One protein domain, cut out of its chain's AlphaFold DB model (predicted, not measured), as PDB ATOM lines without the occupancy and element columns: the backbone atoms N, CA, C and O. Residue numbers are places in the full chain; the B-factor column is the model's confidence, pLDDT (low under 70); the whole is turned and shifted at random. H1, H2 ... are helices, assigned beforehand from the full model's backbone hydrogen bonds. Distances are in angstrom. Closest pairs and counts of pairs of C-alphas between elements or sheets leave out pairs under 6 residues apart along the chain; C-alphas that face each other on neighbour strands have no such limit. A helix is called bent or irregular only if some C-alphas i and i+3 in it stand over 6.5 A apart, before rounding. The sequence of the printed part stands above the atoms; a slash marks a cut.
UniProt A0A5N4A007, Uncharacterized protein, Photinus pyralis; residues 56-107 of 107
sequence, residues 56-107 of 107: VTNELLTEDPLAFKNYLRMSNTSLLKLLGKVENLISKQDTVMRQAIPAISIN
ATOM      1  N   VAL A  56     146.368 239.910 143.654       93.25
ATOM      2  CA  VAL A  56     147.557 239.302 143.037       93.25
ATOM      3  C   VAL A  56     147.434 237.775 142.963       93.25
ATOM      4  O   VAL A  56     147.764 237.195 141.933       93.25
ATOM      5  N   THR A  57     146.975 237.110 144.026       89.44
ATOM      6  CA  THR A  57     146.908 235.642 144.080       89.44
ATOM      7  C   THR A  57     145.678 235.060 143.400       89.44
ATOM      8  O   THR A  57     145.800 233.992 142.812       89.44
ATOM      9  N   ASN A  58     144.525 235.731 143.464       89.25
ATOM     10  CA  ASN A  58     143.262 235.165 142.979       89.25
ATOM     11  C   ASN A  58     142.879 235.648 141.576       89.25
ATOM     12  O   ASN A  58     142.116 234.963 140.910       89.25
ATOM     13  N   GLU A  59     143.384 236.807 141.140       92.56
ATOM     14  CA  GLU A  59     143.064 237.386 139.829       92.56
ATOM     15  C   GLU A  59     144.300 237.348 138.922       92.56
ATOM     16  O   GLU A  59     144.327 236.616 137.935       92.56
ATOM     17  N   LEU A  60     145.385 238.053 139.280       94.69
ATOM     18  CA  LEU A  60     146.566 238.162 138.404       94.69
ATOM     19  C   LEU A  60     147.224 236.812 138.132       94.69
ATOM     20  O   LEU A  60     147.669 236.571 137.017       94.69
ATOM     21  N   LEU A  61     147.316 235.928 139.126       92.25
ATOM     22  CA  LEU A  61     147.961 234.630 138.933       92.25
ATOM     23  C   LEU A  61     147.302 233.805 137.812       92.25
ATOM     24  O   LEU A  61     148.004 233.080 137.108       92.25
ATOM     25  N   THR A  62     145.980 233.913 137.655       92.25
ATOM     26  CA  THR A  62     145.191 233.162 136.671       92.25
ATOM     27  C   THR A  62     144.947 233.944 135.386       92.25
ATOM     28  O   THR A  62     145.049 233.368 134.306       92.25
ATOM     29  N   GLU A  63     144.634 235.235 135.485       96.50
ATOM     30  CA  GLU A  63     144.233 236.075 134.350       96.50
ATOM     31  C   GLU A  63     145.431 236.692 133.616       96.50
ATOM     32  O   GLU A  63     145.412 236.787 132.390       96.50
ATOM     33  N   ASP A  64     146.494 237.074 134.336       96.31
ATOM     34  CA  ASP A  64     147.715 237.647 133.754       96.31
ATOM     35  C   ASP A  64     148.988 237.207 134.512       96.31
ATOM     36  O   ASP A  64     149.561 237.949 135.329       96.31
ATOM     37  N   PRO A  65     149.502 235.996 134.216       93.69
ATOM     38  CA  PRO A  65     150.713 235.475 134.844       93.69
ATOM     39  C   PRO A  65     151.959 236.351 134.628       93.69
ATOM     40  O   PRO A  65     152.915 236.280 135.413       93.69
ATOM     41  N   LEU A  66     151.987 237.172 133.569       95.94
ATOM     42  CA  LEU A  66     153.093 238.088 133.307       95.94
ATOM     43  C   LEU A  66     153.025 239.289 134.254       95.94
ATOM     44  O   LEU A  66     154.043 239.628 134.865       95.94
ATOM     45  N   ALA A  67     151.849 239.890 134.443       96.19
ATOM     46  CA  ALA A  67     151.633 240.925 135.453       96.19
ATOM     47  C   ALA A  67     151.896 240.398 136.866       96.19
ATOM     48  O   ALA A  67     152.573 241.078 137.637       96.19
ATOM     49  N   PHE A  68     151.474 239.171 137.189       95.81
ATOM     50  CA  PHE A  68     151.815 238.510 138.454       95.81
ATOM     51  C   PHE A  68     153.334 238.457 138.671       95.81
ATOM     52  O   PHE A  68     153.852 238.915 139.695       95.81
ATOM     53  N   LYS A  69     154.071 237.944 137.675       95.88
ATOM     54  CA  LYS A  69     155.533 237.833 137.732       95.88
ATOM     55  C   LYS A  69     156.202 239.202 137.828       95.88
ATOM     56  O   LYS A  69     157.189 239.342 138.546       95.88
ATOM     57  N   ASN A  70     155.680 240.212 137.138       96.50
ATOM     58  CA  ASN A  70     156.193 241.578 137.195       96.50
ATOM     59  C   ASN A  70     155.920 242.243 138.550       96.50
ATOM     60  O   ASN A  70     156.782 242.966 139.052       96.50
ATOM     61  N   TYR A  71     154.764 241.973 139.157       95.81
ATOM     62  CA  TYR A  71     154.394 242.485 140.472       95.81
ATOM     63  C   TYR A  71     155.282 241.888 141.571       95.81
ATOM     64  O   TYR A  71     155.927 242.626 142.313       95.81
ATOM     65  N   LEU A  72     155.380 240.556 141.639       94.06
ATOM     66  CA  LEU A  72     156.169 239.867 142.671       94.06
ATOM     67  C   LEU A  72     157.665 239.776 142.355       94.06
ATOM     68  O   LEU A  72     158.451 239.387 143.217       94.06
ATOM     69  N   ARG A  73     158.069 240.091 141.120       96.56
ATOM     70  CA  ARG A  73     159.434 239.891 140.595       96.56
ATOM     71  C   ARG A  73     159.924 238.443 140.712       96.56
ATOM     72  O   ARG A  73     161.124 238.185 140.709       96.56
ATOM     73  N   MET A  74     158.996 237.488 140.773       94.50
ATOM     74  CA  MET A  74     159.273 236.055 140.842       94.50
ATOM     75  C   MET A  74     158.146 235.243 140.205       94.50
ATOM     76  O   MET A  74     157.007 235.694 140.124       94.50
ATOM     77  N   SER A  75     158.465 234.035 139.735       93.88
ATOM     78  CA  SER A  75     157.442 233.089 139.285       93.88
ATOM     79  C   SER A  75     156.662 232.524 140.472       93.88
ATOM     80  O   SER A  75     157.201 232.411 141.575       93.88
ATOM     81  N   ASN A  76     155.435 232.061 140.222       92.50
ATOM     82  CA  ASN A  76     154.641 231.362 141.237       92.50
ATOM     83  C   ASN A  76     155.384 230.137 141.805       92.50
ATOM     84  O   ASN A  76     155.394 229.896 143.006       92.50
ATOM     85  N   THR A  77     156.116 229.411 140.955       94.44
ATOM     86  CA  THR A  77     156.948 228.274 141.379       94.44
ATOM     87  C   THR A  77     158.049 228.671 142.367       94.44
ATOM     88  O   THR A  77     158.300 227.959 143.338       94.44
ATOM     89  N   SER A  78     158.697 229.817 142.147       94.88
ATOM     90  CA  SER A  78     159.743 230.327 143.038       94.88
ATOM     91  C   SER A  78     159.150 230.809 144.360       94.88
ATOM     92  O   SER A  78     159.715 230.526 145.416       94.88
ATOM     93  N   LEU A  79     157.991 231.472 144.299       92.88
ATOM     94  CA  LEU A  79     157.230 231.893 145.471       92.88
ATOM     95  C   LEU A  79     156.884 230.694 146.359       92.88
ATOM     96  O   LEU A  79     157.258 230.688 147.528       92.88
ATOM     97  N   LEU A  80     156.246 229.658 145.804       93.44
ATOM     98  CA  LEU A  80     155.853 228.455 146.549       93.44
ATOM     99  C   LEU A  80     157.064 227.736 147.158       93.44
ATOM    100  O   LEU A  80     157.010 227.282 148.300       93.44
ATOM    101  N   LYS A  81     158.192 227.687 146.438       95.12
ATOM    102  CA  LYS A  81     159.436 227.094 146.947       95.12
ATOM    103  C   LYS A  81     160.017 227.866 148.131       95.12
ATOM    104  O   LYS A  81     160.519 227.250 149.068       95.12
ATOM    105  N   LEU A  82     160.011 229.198 148.076       94.75
ATOM    106  CA  LEU A  82     160.473 230.035 149.185       94.75
ATOM    107  C   LEU A  82     159.518 229.933 150.366       94.75
ATOM    108  O   LEU A  82     159.970 229.738 151.492       94.75
ATOM    109  N   LEU A  83     158.216 230.001 150.095       93.25
ATOM    110  CA  LEU A  83     157.185 229.881 151.104       93.25
ATOM    111  C   LEU A  83     157.316 228.568 151.869       93.25
ATOM    112  O   LEU A  83     157.419 228.623 153.085       93.25
ATOM    113  N   GLY A  84     157.432 227.421 151.197       93.88
ATOM    114  CA  GLY A  84     157.565 226.127 151.878       93.88
ATOM    115  C   GLY A  84     158.771 226.031 152.826       93.88
ATOM    116  O   GLY A  84     158.786 225.196 153.723       93.88
ATOM    117  N   LYS A  85     159.780 226.904 152.682       95.19
ATOM    118  CA  LYS A  85     160.912 226.994 153.621       95.19
ATOM    119  C   LYS A  85     160.626 227.859 154.846       95.19
ATOM    120  O   LYS A  85     161.227 227.631 155.891       95.19
ATOM    121  N   VAL A  86     159.778 228.877 154.710       95.19
ATOM    122  CA  VAL A  86     159.522 229.877 155.761       95.19
ATOM    123  C   VAL A  86     158.126 229.784 156.360       95.19
ATOM    124  O   VAL A  86     157.882 230.421 157.376       95.19
ATOM    125  N   GLU A  87     157.227 228.995 155.779       92.38
ATOM    126  CA  GLU A  87     155.817 228.875 156.157       92.38
ATOM    127  C   GLU A  87     155.660 228.632 157.656       92.38
ATOM    128  O   GLU A  87     155.040 229.435 158.350       92.38
ATOM    129  N   ASN A  88     156.337 227.614 158.187       91.12
ATOM    130  CA  ASN A  88     156.305 227.287 159.615       91.12
ATOM    131  C   ASN A  88     156.853 228.408 160.518       91.12
ATOM    132  O   ASN A  88     156.511 228.468 161.694       91.12
ATOM    133  N   LEU A  89     157.701 229.293 159.987       94.00
ATOM    134  CA  LEU A  89     158.292 230.415 160.723       94.00
ATOM    135  C   LEU A  89     157.397 231.661 160.712       94.00
ATOM    136  O   LEU A  89     157.494 232.494 161.615       94.00
ATOM    137  N   ILE A  90     156.553 231.819 159.687       93.56
ATOM    138  CA  ILE A  90     155.717 233.015 159.494       93.56
ATOM    139  C   ILE A  90     154.232 232.775 159.784       93.56
ATOM    140  O   ILE A  90     153.508 233.748 160.005       93.56
ATOM    141  N   SER A  91     153.789 231.516 159.827       91.81
ATOM    142  CA  SER A  91     152.436 231.120 160.216       91.81
ATOM    143  C   SER A  91     152.159 231.487 161.670       91.81
ATOM    144  O   SER A  91     152.888 231.115 162.589       91.81
ATOM    145  N   LYS A  92     151.081 232.242 161.886       91.00
ATOM    146  CA  LYS A  92     150.634 232.682 163.213       91.00
ATOM    147  C   LYS A  92     149.278 232.076 163.526       91.00
ATOM    148  O   LYS A  92     148.515 231.772 162.620       91.00
ATOM    149  N   GLN A  93     148.989 231.950 164.814       90.88
ATOM    150  CA  GLN A  93     147.699 231.469 165.294       90.88
ATOM    151  C   GLN A  93     146.698 232.612 165.419       90.88
ATOM    152  O   GLN A  93     147.063 233.752 165.744       90.88
ATOM    153  N   ASP A  94     145.433 232.282 165.186       91.62
ATOM    154  CA  ASP A  94     144.329 233.179 165.470       91.62
ATOM    155  C   ASP A  94     144.234 233.455 166.967       91.62
ATOM    156  O   ASP A  94     144.629 232.667 167.828       91.62
ATOM    157  N   THR A  95     143.693 234.620 167.290       90.38
ATOM    158  CA  THR A  95     143.408 235.013 168.666       90.38
ATOM    159  C   THR A  95     141.955 235.438 168.760       90.38
ATOM    160  O   THR A  95     141.361 235.867 167.773       90.38
ATOM    161  N   VAL A  96     141.410 235.446 169.976       89.31
ATOM    162  CA  VAL A  96     140.049 235.949 170.241       89.31
ATOM    163  C   VAL A  96     139.832 237.367 169.685       89.31
ATOM    164  O   VAL A  96     138.720 237.733 169.323       89.31
ATOM    165  N   MET A  97     140.892 238.181 169.598       83.31
ATOM    166  CA  MET A  97     140.802 239.584 169.181       83.31
ATOM    167  C   MET A  97     141.106 239.834 167.698       83.31
ATOM    168  O   MET A  97     140.722 240.885 167.181       83.31
ATOM    169  N   ARG A  98     141.833 238.940 167.017       85.19
ATOM    170  CA  ARG A  98     142.156 239.076 165.589       85.19
ATOM    171  C   ARG A  98     142.472 237.732 164.948       85.19
ATOM    172  O   ARG A  98     143.146 236.903 165.561       85.19
ATOM    173  N   GLN A  99     142.106 237.630 163.678       87.06
ATOM    174  CA  GLN A  99     142.590 236.591 162.779       87.06
ATOM    175  C   GLN A  99     144.053 236.862 162.398       87.06
ATOM    176  O   GLN A  99     144.486 238.020 162.279       87.06
ATOM    177  N   ALA A 100     144.829 235.801 162.247       89.00
ATOM    178  CA  ALA A 100     146.199 235.824 161.793       89.00
ATOM    179  C   ALA A 100     146.288 236.253 160.322       89.00
ATOM    180  O   ALA A 100     145.325 236.282 159.554       89.00
ATOM    181  N   ILE A 101     147.492 236.649 159.926       87.19
ATOM    182  CA  ILE A 101     147.831 236.750 158.509       87.19
ATOM    183  C   ILE A 101     148.300 235.343 158.131       87.19
ATOM    184  O   ILE A 101     149.296 234.907 158.716       87.19
ATOM    185  N   PRO A 102     147.596 234.621 157.240       83.25
ATOM    186  CA  PRO A 102     148.049 233.311 156.819       83.25
ATOM    187  C   PRO A 102     149.350 233.473 156.028       83.25
ATOM    188  O   PRO A 102     149.572 234.499 155.377       83.25
ATOM    189  N   ALA A 103     150.221 232.469 156.106       84.19
ATOM    190  CA  ALA A 103     151.487 232.461 155.376       84.19
ATOM    191  C   ALA A 103     151.265 232.512 153.855       84.19
ATOM    192  O   ALA A 103     152.076 233.088 153.130       84.19
ATOM    193  N   ILE A 104     150.126 231.988 153.393       73.25
ATOM    194  CA  ILE A 104     149.648 232.154 152.030       73.25
ATOM    195  C   ILE A 104     148.148 232.440 152.007       73.25
ATOM    196  O   ILE A 104     147.376 231.845 152.749       73.25
ATOM    197  N   SER A 105     147.747 233.374 151.152       57.19
ATOM    198  CA  SER A 105     146.348 233.632 150.815       57.19
ATOM    199  C   SER A 105     146.029 232.870 149.532       57.19
ATOM    200  O   SER A 105     145.919 233.482 148.477       57.19
ATOM    201  N   ILE A 106     145.981 231.540 149.589       48.94
ATOM    202  CA  ILE A 106     145.304 230.762 148.545       48.94
ATOM    203  C   ILE A 106     143.980 230.344 149.166       48.94
ATOM    204  O   ILE A 106     143.979 229.667 150.194       48.94
ATOM    205  N   ASN A 107     142.891 230.830 148.580       40.94
ATOM    206  CA  ASN A 107     141.537 230.379 148.872       40.94
ATOM    207  C   ASN A 107     141.119 229.384 147.787       40.94
ATOM    208  O   ASN A 107     141.524 229.619 146.624       40.94
TER     209      ASN A 107
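What this domain is: This is residues 56 to 107 of the 107 residues of an uncharacterized protein of Photinus pyralis (UniProt A0A5N4A007). One long helix, H3, has a small helical hairpin, H1 and H2, at its first end; beyond its other end, residues 91 to 107 loop out and fold back, making an open frame. The printed part has 52 residues with three named helices, in the order H1, H2, H3, and no named strand: all helix. It is loose and elongated, with a radius of gyration of the C-alphas of 13.0 A and spans of 39 by 22 by 15 A.

Where its parts are: H3, residues 76 to 90, is 18.4 A long, ends at C-alpha 90 (155.717, 233.015, 159.494), and is irregular: C-alphas 85 and 88 are 7.6 A apart. H2 is residues 65 to 72, 10.5 A. H1, residues 56 to 63, 9.8 A, begins at C-alpha 56 (147.557, 239.302, 143.037).

How they stand to each other: H3 is close to but not clearly touching H2; their closest C-alphas, Asn 76 and Lys 69, are 7.4 A apart. H1 and H2, a hairpin, touch, closest at the C-alphas of Leu 60 and Phe 68, 5.3 A, at a shallow tilt of 23 degrees, opposite ways. In H2 every O i to N i+4 pair is within hydrogen-bond range; in H3 8 of 11, in H1 1 of 4, with 1 of 5 O i to N i+3 pairs.

The domain as a whole: The C-alphas farthest apart, Leu 66 and Val 96, are 39.2 A apart. The printed part has no cut, and both links are tight. Residues 105 to 107 are under pLDDT 70.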